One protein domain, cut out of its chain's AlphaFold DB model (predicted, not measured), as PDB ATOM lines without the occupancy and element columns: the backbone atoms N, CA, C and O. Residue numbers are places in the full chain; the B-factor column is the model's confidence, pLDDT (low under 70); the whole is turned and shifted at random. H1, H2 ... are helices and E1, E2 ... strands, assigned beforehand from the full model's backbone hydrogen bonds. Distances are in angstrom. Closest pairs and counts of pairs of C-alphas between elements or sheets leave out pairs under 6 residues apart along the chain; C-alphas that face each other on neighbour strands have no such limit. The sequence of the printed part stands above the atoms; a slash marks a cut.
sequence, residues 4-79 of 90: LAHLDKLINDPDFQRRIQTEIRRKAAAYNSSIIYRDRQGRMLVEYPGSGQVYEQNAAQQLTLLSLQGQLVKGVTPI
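AT A GLANCE: This is residues 4 to 79 of the 90 residues of an uncharacterized protein of Hymenobacter coccineus (UniProt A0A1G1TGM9). A strongly twisted wall of four strands, E1 to E4 side by side, has a long helical arm leading away from it: H2 grazes the sheet with its residues 24 to 29, and the short helix H1 makes the far end of the arm. The printed part has 76 residues with two named helices followed by four named strands, of mixed class. The sheet's order is E1, E2, E3, E4, antiparallel throughout, a meander in which each strand is the antiparallel neighbour of the one before. The whole is loose, with a radius of gyration of the C-alphas of 14.5 A, and elongated, spanning 43 by 27 by 22 A.

IN THESE COORDINATES: H1, residues 4 to 11, begins at C-alpha 4 (294.030, 300.363, 278.683) and is 10.6 A long. H2, residues 14 to 30, is 24.2 A long and ends at C-alpha 30 (319.672, 289.982, 261.822). E1 is residues 35 to 38, 10.3 A; E2 is residues 44 to 48, 13.5 A; E3 is residues 53 to 57, 12.8 A. E4, residues 63 to 68, is 13.3 A long and ends at C-alpha 68 (312.188, 284.026, 246.737).

HOW THE PARTS SIT: H1 and H2 are close but not clearly touching, at a steep tilt of 62 degrees; their closest C-alphas, of Leu 10 and Phe 16, are 6.7 A apart. In both helices every O i to N i+4 pair is within hydrogen-bond range. H2 only grazes the sheet; its closest C-alphas to E1 are those of Ala 28 and Ile 35, 7.1 A. The hairpin E1 and E2 has N 35 and O 47 at 2.8 A, within hydrogen-bond range. The hairpin E2 and E3 has N 46 and O 55 at 2.8 A, and the hairpin E3 and E4 has N 54 and O 67 at 2.9 A, both within that range. H1 is apart from the four strands.

THE WHOLE: The C-alphas of Leu 4 and Lys 74, the two farthest apart, are 45.9 A from each other. Residues 4 to 10 and 12 to 19 stand free. The printed part has no cut, its links between named elements are tight, and no printed residue is under 70 in pLDDT.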
ATOM      1  N   LEU A   4     294.401 301.427 279.626       74.94
ATOM      2  CA  LEU A   4     294.030 300.363 278.683       74.94
ATOM      3  C   LEU A   4     293.445 300.901 277.366       74.94
ATOM      4  O   LEU A   4     293.875 300.484 276.301       74.94
ATOM      5  N   ALA A   5     292.566 301.906 277.418       73.81
ATOM      6  CA  ALA A   5     291.959 302.483 276.214       73.81
ATOM      7  C   ALA A   5     292.972 303.245 275.334       73.81
ATOM      8  O   ALA A   5     292.769 303.394 274.131       73.81
ATOM      9  N   HIS A   6     294.067 303.739 275.922       76.69
ATOM     10  CA  HIS A   6     295.170 304.337 275.164       76.69
ATOM     11  C   HIS A   6     296.066 303.277 274.513       76.69
ATOM     12  O   HIS A   6     296.534 303.497 273.399       76.69
ATOM     13  N   LEU A   7     296.274 302.131 275.171       80.62
ATOM     14  CA  LEU A   7     297.006 301.004 274.586       80.62
ATOM     15  C   LEU A   7     296.239 300.391 273.412       80.62
ATOM     16  O   LEU A   7     296.843 300.158 272.370       80.62
ATOM     17  N   ASP A   8     294.921 300.229 273.533       80.69
ATOM     18  CA  ASP A   8     294.088 299.729 272.433       80.69
ATOM     19  C   ASP A   8     294.168 300.633 271.203       80.69
ATOM     20  O   ASP A   8     294.318 300.150 270.083       80.69
ATOM     21  N   LYS A   9     294.124 301.957 271.388       80.44
ATOM     22  CA  LYS A   9     294.282 302.899 270.270       80.44
ATOM     23  C   LYS A   9     295.656 302.796 269.613       80.44
ATOM     24  O   LYS A   9     295.736 302.863 268.396       80.44
ATOM     25  N   LEU A  10     296.713 302.622 270.403       82.50
ATOM     26  CA  LEU A  10     298.085 302.548 269.902       82.50
ATOM     27  C   LEU A  10     298.377 301.221 269.184       82.50
ATOM     28  O   LEU A  10     299.046 301.218 268.160       82.50
ATOM     29  N   ILE A  11     297.854 300.096 269.674       81.62
ATOM     30  CA  ILE A  11     298.027 298.777 269.036       81.62
ATOM     31  C   ILE A  11     297.253 298.692 267.713       81.62
ATOM     32  O   ILE A  11     297.699 298.026 266.778       81.62
ATOM     33  N   ASN A  12     296.114 299.382 267.619       82.06
ATOM     34  CA  ASN A  12     295.309 299.457 266.399       82.06
ATOM     35  C   ASN A  12     295.745 300.581 265.443       82.06
ATOM     36  O   ASN A  12     295.154 300.725 264.376       82.06
ATOM     37  N   ASP A  13     296.765 301.366 265.797       85.00
ATOM     38  CA  ASP A  13     297.320 302.398 264.925       85.00
ATOM     39  C   ASP A  13     298.085 301.737 263.752       85.00
ATOM     40  O   ASP A  13     299.052 300.997 263.985       85.00
ATOM     41  N   PRO A  14     297.700 301.992 262.485       81.62
ATOM     42  CA  PRO A  14     298.358 301.395 261.323       81.62
ATOM     43  C   PRO A  14     299.846 301.746 261.203       81.62
ATOM     44  O   PRO A  14     300.644 300.919 260.760       81.62
ATOM     45  N   ASP A  15     300.258 302.952 261.599       82.19
ATOM     46  CA  ASP A  15     301.665 303.358 261.590       82.19
ATOM     47  C   ASP A  15     302.460 302.614 262.654       82.19
ATOM     48  O   ASP A  15     303.584 302.169 262.395       82.19
ATOM     49  N   PHE A  16     301.875 302.429 263.837       85.12
ATOM     50  CA  PHE A  16     302.491 301.618 264.879       85.12
ATOM     51  C   PHE A  16     302.660 300.164 264.423       85.12
ATOM     52  O   PHE A  16     303.758 299.609 264.531       85.12
ATOM     53  N   GLN A  17     301.620 299.566 263.836       82.81
ATOM     54  CA  GLN A  17     301.680 298.204 263.301       82.81
ATOM     55  C   GLN A  17     302.755 298.063 262.217       82.81
ATOM     56  O   GLN A  17     303.559 297.129 262.274       82.81
ATOM     57  N   ARG A  18     302.844 299.017 261.279       82.38
ATOM     58  CA  ARG A  18     303.883 299.036 260.235       82.38
ATOM     59  C   ARG A  18     305.294 299.094 260.823       82.38
ATOM     60  O   ARG A  18     306.175 298.338 260.399       82.38
ATOM     61  N   ARG A  19     305.515 299.952 261.823       86.06
ATOM     62  CA  ARG A  19     306.815 300.087 262.502       86.06
ATOM     63  C   ARG A  19     307.208 298.803 263.221       86.06
ATOM     64  O   ARG A  19     308.325 298.324 263.043       86.06
ATOM     65  N   ILE A  20     306.288 298.217 263.984       87.25
ATOM     66  CA  ILE A  20     306.538 296.971 264.713       87.25
ATOM     67  C   ILE A  20     306.829 295.820 263.746       87.25
ATOM     68  O   ILE A  20     307.792 295.088 263.959       87.25
ATOM     69  N   GLN A  21     306.073 295.681 262.654       84.44
ATOM     70  CA  GLN A  21     306.338 294.645 261.650       84.44
ATOM     71  C   GLN A  21     307.707 294.808 260.990       84.44
ATOM     72  O   GLN A  21     308.433 293.828 260.823       84.44
ATOM     73  N   THR A  22     308.081 296.044 260.657       87.38
ATOM     74  CA  THR A  22     309.403 296.351 260.098       87.38
ATOM     75  C   THR A  22     310.512 295.951 261.066       87.38
ATOM     76  O   THR A  22     311.461 295.275 260.675       87.38
ATOM     77  N   GLU A  23     310.375 296.301 262.344       90.00
ATOM     78  CA  GLU A  23     311.356 295.956 263.374       90.00
ATOM     79  C   GLU A  23     311.436 294.444 263.631       90.00
ATOM     80  O   GLU A  23     312.535 293.908 263.778       90.00
ATOM     81  N   ILE A  24     310.307 293.729 263.625       88.69
ATOM     82  CA  ILE A  24     310.287 292.263 263.737       88.69
ATOM     83  C   ILE A  24     311.027 291.634 262.553       88.69
ATOM     84  O   ILE A  24     311.919 290.814 262.768       88.69
ATOM     85  N   ARG A  25     310.716 292.043 261.315       89.19
ATOM     86  CA  ARG A  25     311.394 291.554 260.100       89.19
ATOM     87  C   ARG A  25     312.890 291.856 260.124       89.19
ATOM     88  O   ARG A  25     313.693 290.970 259.838       89.19
ATOM     89  N   ARG A  26     313.278 293.065 260.537       91.00
ATOM     90  CA  ARG A  26     314.681 293.472 260.675       91.00
ATOM     91  C   ARG A  26     315.429 292.608 261.689       91.00
ATOM     92  O   ARG A  26     316.521 292.131 261.391       91.00
ATOM     93  N   LYS A  27     314.853 292.389 262.873       92.19
ATOM     94  CA  LYS A  27     315.458 291.535 263.905       92.19
ATOM     95  C   LYS A  27     315.535 290.084 263.446       92.19
ATOM     96  O   LYS A  27     316.585 289.470 263.584       92.19
ATOM     97  N   ALA A  28     314.469 289.555 262.852       90.31
ATOM     98  CA  ALA A  28     314.457 288.200 262.315       90.31
ATOM     99  C   ALA A  28     315.545 288.001 261.246       90.31
ATOM    100  O   ALA A  28     316.272 287.013 261.308       90.31
ATOM    101  N   ALA A  29     315.740 288.968 260.341       91.38
ATOM    102  CA  ALA A  29     316.858 288.956 259.396       91.38
ATOM    103  C   ALA A  29     318.221 288.966 260.108       91.38
ATOM    104  O   ALA A  29     319.078 288.147 259.795       91.38
ATOM    105  N   ALA A  30     318.410 289.853 261.091       93.00
ATOM    106  CA  ALA A  30     319.672 289.982 261.822       93.00
ATOM    107  C   ALA A  30     320.054 288.712 262.608       93.00
ATOM    108  O   ALA A  30     321.235 288.402 262.733       93.00
ATOM    109  N   TYR A  31     319.065 287.971 263.114       93.56
ATOM    110  CA  TYR A  31     319.267 286.738 263.880       93.56
ATOM    111  C   TYR A  31     319.095 285.458 263.051       93.56
ATOM    112  O   TYR A  31     319.006 284.378 263.632       93.56
ATOM    113  N   ASN A  32     319.016 285.547 261.715       90.69
ATOM    114  CA  ASN A  32     318.763 284.399 260.830       90.69
ATOM    115  C   ASN A  32     317.560 283.543 261.278       90.69
ATOM    116  O   ASN A  32     317.585 282.314 261.222       90.69
ATOM    117  N   SER A  33     316.514 284.202 261.771       92.50
ATOM    118  CA  SER A  33     315.302 283.578 262.303       92.50
ATOM    119  C   SER A  33     314.143 283.698 261.314       92.50
ATOM    120  O   SER A  33     314.128 284.583 260.455       92.50
ATOM    121  N   SER A  34     313.154 282.814 261.450       91.94
ATOM    122  CA  SER A  34     311.923 282.854 260.661       91.94
ATOM    123  C   SER A  34     310.772 283.525 261.412       91.94
ATOM    124  O   SER A  34     310.749 283.589 262.642       91.94
ATOM    125  N   ILE A  35     309.802 284.023 260.650       91.75
ATOM    126  CA  ILE A  35     308.525 284.536 261.143       91.75
ATOM    127  C   ILE A  35     307.437 283.590 260.650       91.75
ATOM    128  O   ILE A  35     307.334 283.336 259.452       91.75
ATOM    129  N   ILE A  36     306.621 283.087 261.575       91.56
ATOM    130  CA  ILE A  36     305.511 282.183 261.271       91.56
ATOM    131  C   ILE A  36     304.198 282.923 261.509       91.56
ATOM    132  O   ILE A  36     303.987 283.484 262.583       91.56
ATOM    133  N   TYR A  37     303.318 282.941 260.513       89.94
ATOM    134  CA  TYR A  37     302.019 283.608 260.601       89.94
ATOM    135  C   TYR A  37     300.988 282.949 259.691       89.94
ATOM    136  O   TYR A  37     301.331 282.174 258.804       89.94
ATOM    137  N   ARG A  38     299.709 283.269 259.904       88.62
ATOM    138  CA  ARG A  38     298.640 282.891 258.977       88.62
ATOM    139  C   ARG A  38     298.326 284.037 258.030       88.62
ATOM    140  O   ARG A  38     298.210 285.181 258.467       88.62
ATOM    141  N   ASP A  39     298.192 283.729 256.748       87.19
ATOM    142  CA  ASP A  39     297.702 284.691 255.763       87.19
ATOM    143  C   ASP A  39     296.171 284.840 255.846       87.19
ATOM    144  O   ASP A  39     295.499 284.141 256.611       87.19
ATOM    145  N   ARG A  40     295.589 285.751 255.057       82.75
ATOM    146  CA  ARG A  40     294.127 285.945 255.046       82.75
ATOM    147  C   ARG A  40     293.343 284.738 254.520       82.75
ATOM    148  O   ARG A  40     292.149 284.643 254.771       82.75
ATOM    149  N   GLN A  41     293.993 283.844 253.782       85.31
ATOM    150  CA  GLN A  41     293.397 282.605 253.280       85.31
ATOM    151  C   GLN A  41     293.497 281.469 254.313       85.31
ATOM    152  O   GLN A  41     293.001 280.373 254.070       85.31
ATOM    153  N   GLY A  42     294.114 281.721 255.473       86.31
ATOM    154  CA  GLY A  42     294.298 280.742 256.539       86.31
ATOM    155  C   GLY A  42     295.504 279.822 256.346       86.31
ATOM    156  O   GLY A  42     295.679 278.903 257.149       86.31
ATOM    157  N   ARG A  43     296.353 280.061 255.337       89.06
ATOM    158  CA  ARG A  43     297.582 279.292 255.107       89.06
ATOM    159  C   ARG A  43     298.621 279.643 256.158       89.06
ATOM    160  O   ARG A  43     298.805 280.817 256.476       89.06
ATOM    161  N   MET A  44     299.322 278.637 256.676       92.69
ATOM    162  CA  MET A  44     300.473 278.856 257.549       92.69
ATOM    163  C   MET A  44     301.685 279.204 256.691       92.69
ATOM    164  O   MET A  44     302.088 278.409 255.846       92.69
ATOM    165  N   LEU A  45     302.269 280.376 256.907       92.00
ATOM    166  CA  LEU A  45     303.429 280.857 256.175       92.00
ATOM    167  C   LEU A  45     304.650 280.936 257.076       92.00
ATOM    168  O   LEU A  45     304.556 281.338 258.234       92.00
ATOM    169  N   VAL A  46     305.799 280.584 256.506       93.31
ATOM    170  CA  VAL A  46     307.120 280.705 257.120       93.31
ATOM    171  C   VAL A  46     307.943 281.658 256.262       93.31
ATOM    172  O   VAL A  46     308.363 281.318 255.156       93.31
ATOM    173  N   GLU A  47     308.148 282.871 256.758       92.00
ATOM    174  CA  GLU A  47     308.946 283.912 256.114       92.00
ATOM    175  C   GLU A  47     310.357 283.922 256.707       92.00
ATOM    176  O   GLU A  47     310.527 283.914 257.926       92.00
ATOM    177  N   TYR A  48     311.368 283.971 255.846       91.50
ATOM    178  CA  TYR A  48     312.772 284.169 256.194       91.50
ATOM    179  C   TYR A  48     313.208 285.546 255.682       91.50
ATOM    180  O   TYR A  48     313.639 285.666 254.531       91.50
ATOM    181  N   PRO A  49     313.119 286.606 256.509       88.94
ATOM    182  CA  PRO A  49     313.375 287.970 256.048       88.94
ATOM    183  C   PRO A  49     314.799 288.186 255.528       88.94
ATOM    184  O   PRO A  49     314.993 288.963 254.601       88.94
ATOM    185  N   GLY A  50     315.790 287.471 256.076       88.12
ATOM    186  CA  GLY A  50     317.191 287.587 255.653       88.12
ATOM    187  C   GLY A  50     317.458 287.106 254.220       88.12
ATOM    188  O   GLY A  50     318.336 287.641 253.554       88.12
ATOM    189  N   SER A  51     316.689 286.131 253.725       87.56
ATOM    190  CA  SER A  51     316.805 285.601 252.356       87.56
ATOM    191  C   SER A  51     315.651 286.031 251.441       87.56
ATOM    192  O   SER A  51     315.661 285.742 250.243       87.56
ATOM    193  N   GLY A  52     314.631 286.689 252.000       85.94
ATOM    194  CA  GLY A  52     313.389 287.020 251.309       85.94
ATOM    195  C   GLY A  52     312.588 285.789 250.872       85.94
ATOM    196  O   GLY A  52     311.786 285.895 249.945       85.94
ATOM    197  N   GLN A  53     312.838 284.621 251.472       91.06
ATOM    198  CA  GLN A  53     312.103 283.396 251.167       91.06
ATOM    199  C   GLN A  53     310.796 283.344 251.950       91.06
ATOM    200  O   GLN A  53     310.769 283.655 253.139       91.06
ATOM    201  N   VAL A  54     309.726 282.895 251.303       92.75
ATOM    202  CA  VAL A  54     308.454 282.604 251.967       92.75
ATOM    203  C   VAL A  54     307.980 281.226 251.554       92.75
ATOM    204  O   VAL A  54     307.913 280.922 250.361       92.75
ATOM    205  N   TYR A  55     307.628 280.413 252.542       93.31
ATOM    206  CA  TYR A  55     307.115 279.064 252.365       93.31
ATOM    207  C   TYR A  55     305.696 278.953 252.908       93.31
ATOM    208  O   TYR A  55     305.357 279.606 253.889       93.31
ATOM    209  N   GLU A  56     304.897 278.079 252.315       93.69
ATOM    210  CA  GLU A  56     303.694 277.538 252.936       93.69
ATOM    211  C   GLU A  56     304.053 276.284 253.725       93.69
ATOM    212  O   GLU A  56     304.722 275.397 253.192       93.69
ATOM    213  N   GLN A  57     303.596 276.198 254.972       93.81
ATOM    214  CA  GLN A  57     303.680 274.994 255.784       93.81
ATOM    215  C   GLN A  57     302.323 274.287 255.803       93.81
ATOM    216  O   GLN A  57     301.330 274.834 256.285       93.81
ATOM    217  N   ASN A  58     302.279 273.052 255.309       90.44
ATOM    218  CA  ASN A  58     301.064 272.242 255.365       90.44
ATOM    219  C   ASN A  58     300.901 271.532 256.727       90.44
ATOM    220  O   ASN A  58     301.773 271.583 257.597       90.44
ATOM    221  N   ALA A  59     299.782 270.825 256.914       89.44
ATOM    222  CA  ALA A  59     299.497 270.093 258.152       89.44
ATOM    223  C   ALA A  59     300.522 268.982 258.469       89.44
ATOM    224  O   ALA A  59     300.695 268.620 259.630       89.44
ATOM    225  N   ALA A  60     301.227 268.473 257.453       92.06
ATOM    226  CA  ALA A  60     302.310 267.499 257.589       92.06
ATOM    227  C   ALA A  60     303.689 268.155 257.816       92.06
ATOM    228  O   ALA A  60     304.711 267.484 257.703       92.06
ATOM    229  N   GLN A  61     303.730 269.459 258.117       87.06
ATOM    230  CA  GLN A  61     304.945 270.258 258.324       87.06
ATOM    231  C   GLN A  61     305.873 270.357 257.101       87.06
ATOM    232  O   GLN A  61     307.020 270.781 257.233       87.06
ATOM    233  N   GLN A  62     305.388 270.022 255.904       91.81
ATOM    234  CA  GLN A  62     306.159 270.180 254.672       91.81
ATOM    235  C   GLN A  62     306.125 271.636 254.213       91.81
ATOM    236  O   GLN A  62     305.081 272.289 254.284       91.81
ATOM    237  N   LEU A  63     307.264 272.119 253.713       92.12
ATOM    238  CA  LEU A  63     307.436 273.485 253.230       92.12
ATOM    239  C   LEU A  63     307.375 273.533 251.702       92.12
ATOM    240  O   LEU A  63     308.148 272.859 251.025       92.12
ATOM    241  N   THR A  64     306.490 274.368 251.163       92.69
ATOM    242  CA  THR A  64     306.406 274.667 249.726       92.69
ATOM    243  C   THR A  64     306.849 276.102 249.483       92.69
ATOM    244  O   THR A  64     306.276 277.022 250.060       92.69
ATOM    245  N   LEU A  65     307.874 276.311 248.653       91.81
ATOM    246  CA  LEU A  65     308.391 277.650 248.358       91.81
ATOM    247  C   LEU A  65     307.362 278.453 247.550       91.81
ATOM    248  O   LEU A  65     307.014 278.079 246.433       91.81
ATOM    249  N   LEU A  66     306.912 279.577 248.106       90.00
ATOM    250  CA  LEU A  66     305.976 280.496 247.458       90.00
ATOM    251  C   LEU A  66     306.676 281.718 246.872       90.00
ATOM    252  O   LEU A  66     306.260 282.237 245.837       90.00
ATOM    253  N   SER A  67     307.719 282.204 247.543       88.69
ATOM    254  CA  SER A  67     308.453 283.387 247.110       88.69
ATOM    255  C   SER A  67     309.932 283.290 247.438       88.69
ATOM    256  O   SER A  67     310.308 282.755 248.477       88.69
ATOM    257  N   LEU A  68     310.756 283.849 246.557       86.88
ATOM    258  CA  LEU A  68     312.188 284.026 246.737       86.88
ATOM    259  C   LEU A  68     312.531 285.486 246.431       86.88
ATOM    260  O   LEU A  68     312.172 285.987 245.369       86.88
ATOM    261  N   GLN A  69     313.212 286.168 247.356       83.25
ATOM    262  CA  GLN A  69     313.634 287.569 247.200       83.25
ATOM    263  C   GLN A  69     312.474 288.514 246.817       83.25
ATOM    264  O   GLN A  69     312.643 289.456 246.046       83.25
ATOM    265  N   GLY A  70     311.270 288.247 247.332       75.50
ATOM    266  CA  GLY A  70     310.069 289.032 247.027       75.50
ATOM    267  C   GLY A  70     309.418 288.733 245.671       75.50
ATOM    268  O   GLY A  70     308.377 289.311 245.365       75.50
ATOM    269  N   GLN A  71     309.967 287.815 244.872       81.94
ATOM    270  CA  GLN A  71     309.345 287.335 243.637       81.94
ATOM    271  C   GLN A  71     308.530 286.074 243.917       81.94
ATOM    272  O   GLN A  71     308.995 285.180 244.624       81.94
ATOM    273  N   LEU A  72     307.308 285.995 243.389       83.31
ATOM    274  CA  LEU A  72     306.481 284.791 243.497       83.31
ATOM    275  C   LEU A  72     307.004 283.697 242.564       83.31
ATOM    276  O   LEU A  72     307.380 283.962 241.422       83.31
ATOM    277  N   VAL A  73     306.975 282.455 243.039       86.56
ATOM    278  CA  VAL A  73     307.265 281.284 242.209       86.56
ATOM    279  C   VAL A  73     306.134 281.096 241.189       86.56
ATOM    280  O   VAL A  73     304.953 281.292 241.479       86.56
ATOM    281  N   LYS A  74     306.473 280.726 239.951       81.56
ATOM    282  CA  LYS A  74     305.473 280.545 238.891       81.56
ATOM    283  C   LYS A  74     304.492 279.427 239.261       81.56
ATOM    284  O   LYS A  74     304.910 278.319 239.573       81.56
ATOM    285  N   GLY A  75     303.194 279.713 239.161       74.50
ATOM    286  CA  GLY A  75     302.129 278.736 239.406       74.50
ATOM    287  C   GLY A  75     301.673 278.622 240.863       74.50
ATOM    288  O   GLY A  75     300.782 277.822 241.129       74.50
ATOM    289  N   VAL A  76     302.225 279.417 241.790       79.00
ATOM    290  CA  VAL A  76     301.715 279.473 243.168       79.00
ATOM    291  C   VAL A  76     300.617 280.524 243.323       79.00
ATOM    292  O   VAL A  76     300.658 281.594 242.712       79.00
ATOM    293  N   THR A  77     299.624 280.232 244.163       74.25
ATOM    294  CA  THR A  77     298.587 281.205 244.523       74.25
ATOM    295  C   THR A  77     299.221 282.378 245.281       74.25
ATOM    296  O   THR A  77     299.950 282.131 246.251       74.25
ATOM    297  N   PRO A  78     298.940 283.642 244.895       76.12
ATOM    298  CA  PRO A  78     299.515 284.817 245.538       76.12
ATOM    299  C   PRO A  78     299.341 284.816 247.056       76.12
ATOM    300  O   PRO A  78     298.325 284.364 247.588       76.12
ATOM    301  N   ILE A  79     300.342 285.342 247.757       77.19
ATOM    302  CA  ILE A  79     300.307 285.482 249.210       77.19
ATOM    303  C   ILE A  79     299.346 286.613 249.577       77.19
ATOM    304  O   ILE A  79     299.637 287.784 249.337       77.19
TER     305      ILE A  79